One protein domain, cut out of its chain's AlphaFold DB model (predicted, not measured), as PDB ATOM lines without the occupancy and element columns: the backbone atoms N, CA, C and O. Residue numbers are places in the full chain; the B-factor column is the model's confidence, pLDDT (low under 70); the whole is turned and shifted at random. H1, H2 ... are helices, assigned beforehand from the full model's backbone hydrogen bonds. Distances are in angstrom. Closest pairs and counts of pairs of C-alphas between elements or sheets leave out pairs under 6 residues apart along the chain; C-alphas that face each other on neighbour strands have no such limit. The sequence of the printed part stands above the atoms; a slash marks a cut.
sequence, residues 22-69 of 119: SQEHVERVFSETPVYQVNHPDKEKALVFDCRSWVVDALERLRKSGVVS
ATOM      1  N   SER A  22      16.662  25.068  96.437       89.50
ATOM      2  CA  SER A  22      16.376  24.416  97.712       89.50
ATOM      3  C   SER A  22      17.527  24.635  98.690       89.50
ATOM      4  O   SER A  22      18.652  24.207  98.435       89.50
ATOM      5  N   GLN A  23      17.233  25.296  99.810       91.38
ATOM      6  CA  GLN A  23      18.199  25.538 100.881       91.38
ATOM      7  C   GLN A  23      18.662  24.236 101.538       91.38
ATOM      8  O   GLN A  23      19.862  24.023 101.666       91.38
ATOM      9  N   GLU A  24      17.733  23.337 101.862       92.88
ATOM     10  CA  GLU A  24      18.030  22.045 102.492       92.88
ATOM     11  C   GLU A  24      19.056  21.232 101.687       92.88
ATOM     12  O   GLU A  24      20.014  20.696 102.240       92.88
ATOM     13  N   HIS A  25      18.912  21.175 100.359       90.25
ATOM     14  CA  HIS A  25      19.869  20.447  99.526       90.25
ATOM     15  C   HIS A  25      21.248  21.106  99.484       90.25
ATOM     16  O   HIS A  25      22.256  20.405  99.425       90.25
ATOM     17  N   VAL A  26      21.310  22.438  99.511       93.00
ATOM     18  CA  VAL A  26      22.582  23.169  99.573       93.00
ATOM     19  C   VAL A  26      23.281  22.893 100.904       93.00
ATOM     20  O   VAL A  26      24.461  22.549 100.913       93.00
ATOM     21  N   GLU A  27      22.547  22.955 102.014       93.88
ATOM     22  CA  GLU A  27      23.050  22.619 103.351       93.88
ATOM     23  C   GLU A  27      23.516  21.163 103.436       93.88
ATOM     24  O   GLU A  27      24.569  20.868 104.006       93.88
ATOM     25  N   ARG A  28      22.785  20.244 102.800       94.88
ATOM     26  CA  ARG A  28      23.193  18.846 102.687       94.88
ATOM     27  C   ARG A  28      24.502  18.701 101.915       94.88
ATOM     28  O   ARG A  28      25.422  18.063 102.413       94.88
ATOM     29  N   VAL A  29      24.631  19.337 100.750       94.50
ATOM     30  CA  VAL A  29      25.879  19.308  99.969       94.50
ATOM     31  C   VAL A  29      27.049  19.854 100.789       94.50
ATOM     32  O   VAL A  29      28.120  19.247 100.802       94.50
ATOM     33  N   PHE A  30      26.859  20.962 101.508       94.06
ATOM     34  CA  PHE A  30      27.904  21.530 102.360       94.06
ATOM     35  C   PHE A  30      28.271  20.628 103.537       94.06
ATOM     36  O   PHE A  30      29.457  20.460 103.808       94.06
ATOM     37  N   SER A  31      27.294  20.006 104.199       94.62
ATOM     38  CA  SER A  31      27.570  19.082 105.308       94.62
ATOM     39  C   SER A  31      28.250  17.783 104.854       94.62
ATOM     40  O   SER A  31      29.043  17.215 105.600       94.62
ATOM     41  N   GLU A  32      28.005  17.343 103.618       95.25
ATOM     42  CA  GLU A  32      28.677  16.198 102.992       95.25
ATOM     43  C   GLU A  32      30.039  16.561 102.361       95.25
ATOM     44  O   GLU A  32      30.785  15.666 101.945       95.25
ATOM     45  N   THR A  33      30.388  17.851 102.262       95.88
ATOM     46  CA  THR A  33      31.676  18.289 101.704       95.88
ATOM     47  C   THR A  33      32.782  18.127 102.756       95.88
ATOM     48  O   THR A  33      32.752  18.791 103.796       95.88
ATOM     49  N   PRO A  34      33.782  17.262 102.515       93.81
ATOM     50  CA  PRO A  34      34.770  16.896 103.520       93.81
ATOM     51  C   PRO A  34      35.710  18.055 103.864       93.81
ATOM     52  O   PRO A  34      36.221  18.755 102.993       93.81
ATOM     53  N   VAL A  35      35.998  18.196 105.157       94.75
ATOM     54  CA  VAL A  35      37.059  19.064 105.675       94.75
ATOM     55  C   VAL A  35      38.252  18.181 106.020       94.75
ATOM     56  O   VAL A  35      38.211  17.427 106.996       94.75
ATOM     57  N   TYR A  36      39.316  18.251 105.222       93.62
ATOM     58  CA  TYR A  36      40.493  17.411 105.428       93.62
ATOM     59  C   TYR A  36      41.400  18.025 106.497       93.62
ATOM     60  O   TYR A  36      41.966  19.099 106.331       93.62
ATOM     61  N   GLN A  37      41.518  17.342 107.630       89.94
ATOM     62  CA  GLN A  37      42.383  17.745 108.740       89.94
ATOM     63  C   GLN A  37      43.753  17.070 108.627       89.94
ATOM     64  O   GLN A  37      43.883  16.034 107.982       89.94
ATOM     65  N   VAL A  38      44.761  17.592 109.333       88.44
ATOM     66  CA  VAL A  38      46.144  17.060 109.322       88.44
ATOM     67  C   VAL A  38      46.215  15.553 109.630       88.44
ATOM     68  O   VAL A  38      47.073  14.850 109.106       88.44
ATOM     69  N   ASN A  39      45.285  15.039 110.439       89.38
ATOM     70  CA  ASN A  39      45.226  13.627 110.834       89.38
ATOM     71  C   ASN A  39      44.306  12.769 109.945       89.38
ATOM     72  O   ASN A  39      43.981  11.639 110.310       89.38
ATOM     73  N   HIS A  40      43.827  13.297 108.819       91.81
ATOM     74  CA  HIS A  40      42.915  12.575 107.941       91.81
ATOM     75  C   HIS A  40      43.630  11.378 107.268       91.81
ATOM     76  O   HIS A  40      44.793  11.507 106.878       91.81
ATOM     77  N   PRO A  41      42.964  10.214 107.100       92.81
ATOM     78  CA  PRO A  41      43.576   9.033 106.475       92.81
ATOM     79  C   PRO A  41      44.082   9.284 105.048       92.81
ATOM     80  O   PRO A  41      45.131   8.775 104.655       92.81
ATOM     81  N   ASP A  42      43.345  10.096 104.290       91.50
ATOM     82  CA  ASP A  42      43.766  10.610 102.984       91.50
ATOM     83  C   ASP A  42      44.767  11.763 103.173       91.50
ATOM     84  O   ASP A  42      44.389  12.936 103.265       91.50
ATOM     85  N   LYS A  43      46.047  11.396 103.306       92.62
ATOM     86  CA  LYS A  43      47.154  12.330 103.563       92.62
ATOM     87  C   LYS A  43      47.403  13.290 102.405       92.62
ATOM     88  O   LYS A  43      47.826  14.416 102.648       92.62
ATOM     89  N   GLU A  44      47.161  12.857 101.169       92.38
ATOM     90  CA  GLU A  44      47.371  13.694  99.985       92.38
ATOM     91  C   GLU A  44      46.382  14.854  99.978       92.38
ATOM     92  O   GLU A  44      46.790  16.008  99.850       92.38
ATOM     93  N   LYS A  45      45.097  14.569 100.225       91.06
ATOM     94  CA  LYS A  45      44.086  15.624 100.330       91.06
ATOM     95  C   LYS A  45      44.282  16.510 101.550       91.06
ATOM     96  O   LYS A  45      44.103  17.714 101.437       91.06
ATOM     97  N   ALA A  46      44.692  15.946 102.687       91.75
ATOM     98  CA  ALA A  46      45.004  16.732 103.881       91.75
ATOM     99  C   ALA A  46      46.166  17.712 103.669       91.75
ATOM    100  O   ALA A  46      46.138  18.812 104.212       91.75
ATOM    101  N   LEU A  47      47.178  17.330 102.882       93.12
ATOM    102  CA  LEU A  47      48.360  18.158 102.634       93.12
ATOM    103  C   LEU A  47      48.042  19.414 101.812       93.12
ATOM    104  O   LEU A  47      48.645  20.459 102.042       93.12
ATOM    105  N   VAL A  48      47.122  19.309 100.851       92.31
ATOM    106  CA  VAL A  48      46.745  20.415  99.951       92.31
ATOM    107  C   VAL A  48      45.500  21.174 100.411       92.31
ATOM    108  O   VAL A  48      45.050  22.082  99.716       92.31
ATOM    109  N   PHE A  49      44.913  20.794 101.548       95.25
ATOM    110  CA  PHE A  49      43.654  21.364 102.001       95.25
ATOM    111  C   PHE A  49      43.826  22.759 102.596       95.25
ATOM    112  O   PHE A  49      44.526  22.970 103.585       95.25
ATOM    113  N   ASP A  50      43.081  23.696 102.033       94.19
ATOM    114  CA  ASP A  50      42.836  25.022 102.576       94.19
ATOM    115  C   ASP A  50      41.370  25.446 102.354       94.19
ATOM    116  O   ASP A  50      40.564  24.734 101.744       94.19
ATOM    117  N   CYS A  51      41.004  26.633 102.846       91.62
ATOM    118  CA  CYS A  51      39.651  27.162 102.678       91.62
ATOM    119  C   CYS A  51      39.252  27.314 101.201       91.62
ATOM    120  O   CYS A  51      38.085  27.130 100.864       91.62
ATOM    121  N   ARG A  52      40.212  27.603 100.317       93.50
ATOM    122  CA  ARG A  52      39.983  27.776  98.884       93.50
ATOM    123  C   ARG A  52      39.614  26.447  98.231       93.50
ATOM    124  O   ARG A  52      38.596  26.360  97.552       93.50
ATOM    125  N   SER A  53      40.402  25.408  98.486       94.56
ATOM    126  CA  SER A  53      40.182  24.048  97.993       94.56
ATOM    127  C   SER A  53      38.833  23.485  98.450       94.56
ATOM    128  O   SER A  53      38.147  22.830  97.666       94.56
ATOM    129  N   TRP A  54      38.401  23.809  99.677       95.75
ATOM    130  CA  TRP A  54      37.079  23.426 100.171       95.75
ATOM    131  C   TRP A  54      35.959  24.100  99.379       95.75
ATOM    132  O   TRP A  54      35.014  23.429  98.973       95.75
ATOM    133  N   VAL A  55      36.066  25.412  99.122       94.19
ATOM    134  CA  VAL A  55      35.054  26.131  98.335       94.19
ATOM    135  C   VAL A  55      34.983  25.567  96.916       94.19
ATOM    136  O   VAL A  55      33.885  25.359  96.411       94.19
ATOM    137  N   VAL A  56      36.120  25.250  96.292       94.31
ATOM    138  CA  VAL A  56      36.145  24.600  94.973       94.31
ATOM    139  C   VAL A  56      35.368  23.275  94.992       94.31
ATOM    140  O   VAL A  56      34.450  23.114  94.187       94.31
ATOM    141  N   ASP A  57      35.657  22.365  95.934       94.81
ATOM    142  CA  ASP A  57      34.944  21.075  96.052       94.81
ATOM    143  C   ASP A  57      33.440  21.286  96.314       94.81
ATOM    144  O   ASP A  57      32.589  20.696  95.644       94.81
ATOM    145  N   ALA A  58      33.088  22.195  97.226       94.12
ATOM    146  CA  ALA A  58      31.699  22.518  97.544       94.12
ATOM    147  C   ALA A  58      30.927  23.023  96.311       94.12
ATOM    148  O   ALA A  58      29.808  22.576  96.046       94.12
ATOM    149  N   LEU A  59      31.522  23.922  95.521       92.88
ATOM    150  CA  LEU A  59      30.901  24.455  94.307       92.88
ATOM    151  C   LEU A  59      30.780  23.405  93.203       92.88
ATOM    152  O   LEU A  59      29.767  23.364  92.503       92.88
ATOM    153  N   GLU A  60      31.771  22.529  93.047       92.81
ATOM    154  CA  GLU A  60      31.676  21.408  92.113       92.81
ATOM    155  C   GLU A  60      30.558  20.436  92.493       92.81
ATOM    156  O   GLU A  60      29.800  19.994  91.623       92.81
ATOM    157  N   ARG A  61      30.417  20.117  93.783       94.00
ATOM    158  CA  ARG A  61      29.332  19.265  94.288       94.00
ATOM    159  C   ARG A  61      27.969  19.914  94.095       94.00
ATOM    160  O   ARG A  61      27.048  19.241  93.638       94.00
ATOM    161  N   LEU A  62      27.850  21.216  94.360       92.38
ATOM    162  CA  LEU A  62      26.626  21.976  94.098       92.38
ATOM    163  C   LEU A  62      26.260  21.996  92.611       92.38
ATOM    164  O   LEU A  62      25.090  21.857  92.256       92.38
ATOM    165  N   ARG A  63      27.250  22.136  91.722       89.62
ATOM    166  CA  ARG A  63      27.024  22.078  90.273       89.62
ATOM    167  C   ARG A  63      26.525  20.693  89.848       89.62
ATOM    168  O   ARG A  63      25.617  20.600  89.027       89.62
ATOM    169  N   LYS A  64      27.080  19.624  90.428       90.69
ATOM    170  CA  LYS A  64      26.683  18.231  90.148       90.69
ATOM    171  C   LYS A  64      25.315  17.861  90.729       90.69
ATOM    172  O   LYS A  64      24.659  16.986  90.175       90.69
ATOM    173  N   SER A  65      24.874  18.505  91.810       88.25
ATOM    174  CA  SER A  65      23.579  18.207  92.433       88.25
ATOM    175  C   SER A  65      22.384  18.824  91.697       88.25
ATOM    176  O   SER A  65      21.251  18.421  91.945       88.25
ATOM    177  N   GLY A  66      22.608  19.786  90.793       82.62
ATOM    178  CA  GLY A  66      21.547  20.424  90.002       82.62
ATOM    179  C   GLY A  66      20.644  21.379  90.795       82.62
ATOM    180  O   GLY A  66      19.625  21.827  90.276       82.62
ATOM    181  N   VAL A  67      21.004  21.707  92.041       82.81
ATOM    182  CA  VAL A  67      20.180  22.529  92.954       82.81
ATOM    183  C   VAL A  67      20.526  24.021  92.931       82.81
ATOM    184  O   VAL A  67      19.906  24.828  93.629       82.81
ATOM    185  N   VAL A  68      21.521  24.403  92.129       82.12
ATOM    186  CA  VAL A  68      21.944  25.792  91.947       82.12
ATOM    187  C   VAL A  68      21.842  26.153  90.475       82.12
ATOM    188  O   VAL A  68      22.359  25.455  89.606       82.12
ATOM    189  N   SER A  69      21.185  27.275  90.207       77.81
ATOM    190  CA  SER A  69      21.142  27.905  88.892       77.81
ATOM    191  C   SER A  69      22.128  29.071  88.837       77.81
ATOM    192  O   SER A  69      22.375  29.744  89.844       77.81
TER     193      SER A  69
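AT A GLANCE: This is residues 22 to 69 of the 119 residues of an uncharacterized protein of Aspergillus pseudocaelatus (UniProt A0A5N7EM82). The printed part is a rod folded back on itself: H1 and an extended link run out to one end, little H2 makes the turn there, and H3, the longest helix, comes back to pack steeply across H1. H2 touches neither of them. The 48 printed residues hold three named helices, H1, H2, H3 in that order, and no named strand: all helix. It is only just loose, close to compact, with a radius of gyration of the C-alphas of 11.8 A and spans of 33 by 15 by 15 A.

IN THESE COORDINATES: Find C-alpha 23 at (18.199, 25.538, 100.881); from there H1, residues 23 to 32, runs 14.2 A. H2 is residues 43 to 48, 8.9 A. H3, residues 51 to 65, runs 21.1 A to C-alpha 65 at (23.579, 18.207, 92.433).

HOW THE PARTS SIT: Look at Phe 30 and Ala 58: their C-alphas, 6.2 A apart, are the closest where H1 and H3 touch. The two run opposite ways at a steep tilt of 54 degrees. H1 and H2 are apart; H2 and H3 meet only through their tight link. In H1, H2 and H3 every O i to N i+4 pair is within hydrogen-bond range.

THE WHOLE: The C-alphas farthest apart, Asn 39 and Ser 69, are 35.6 A apart. The printed part has no cut, no link is long, and no printed residue is under 70 in pLDDT.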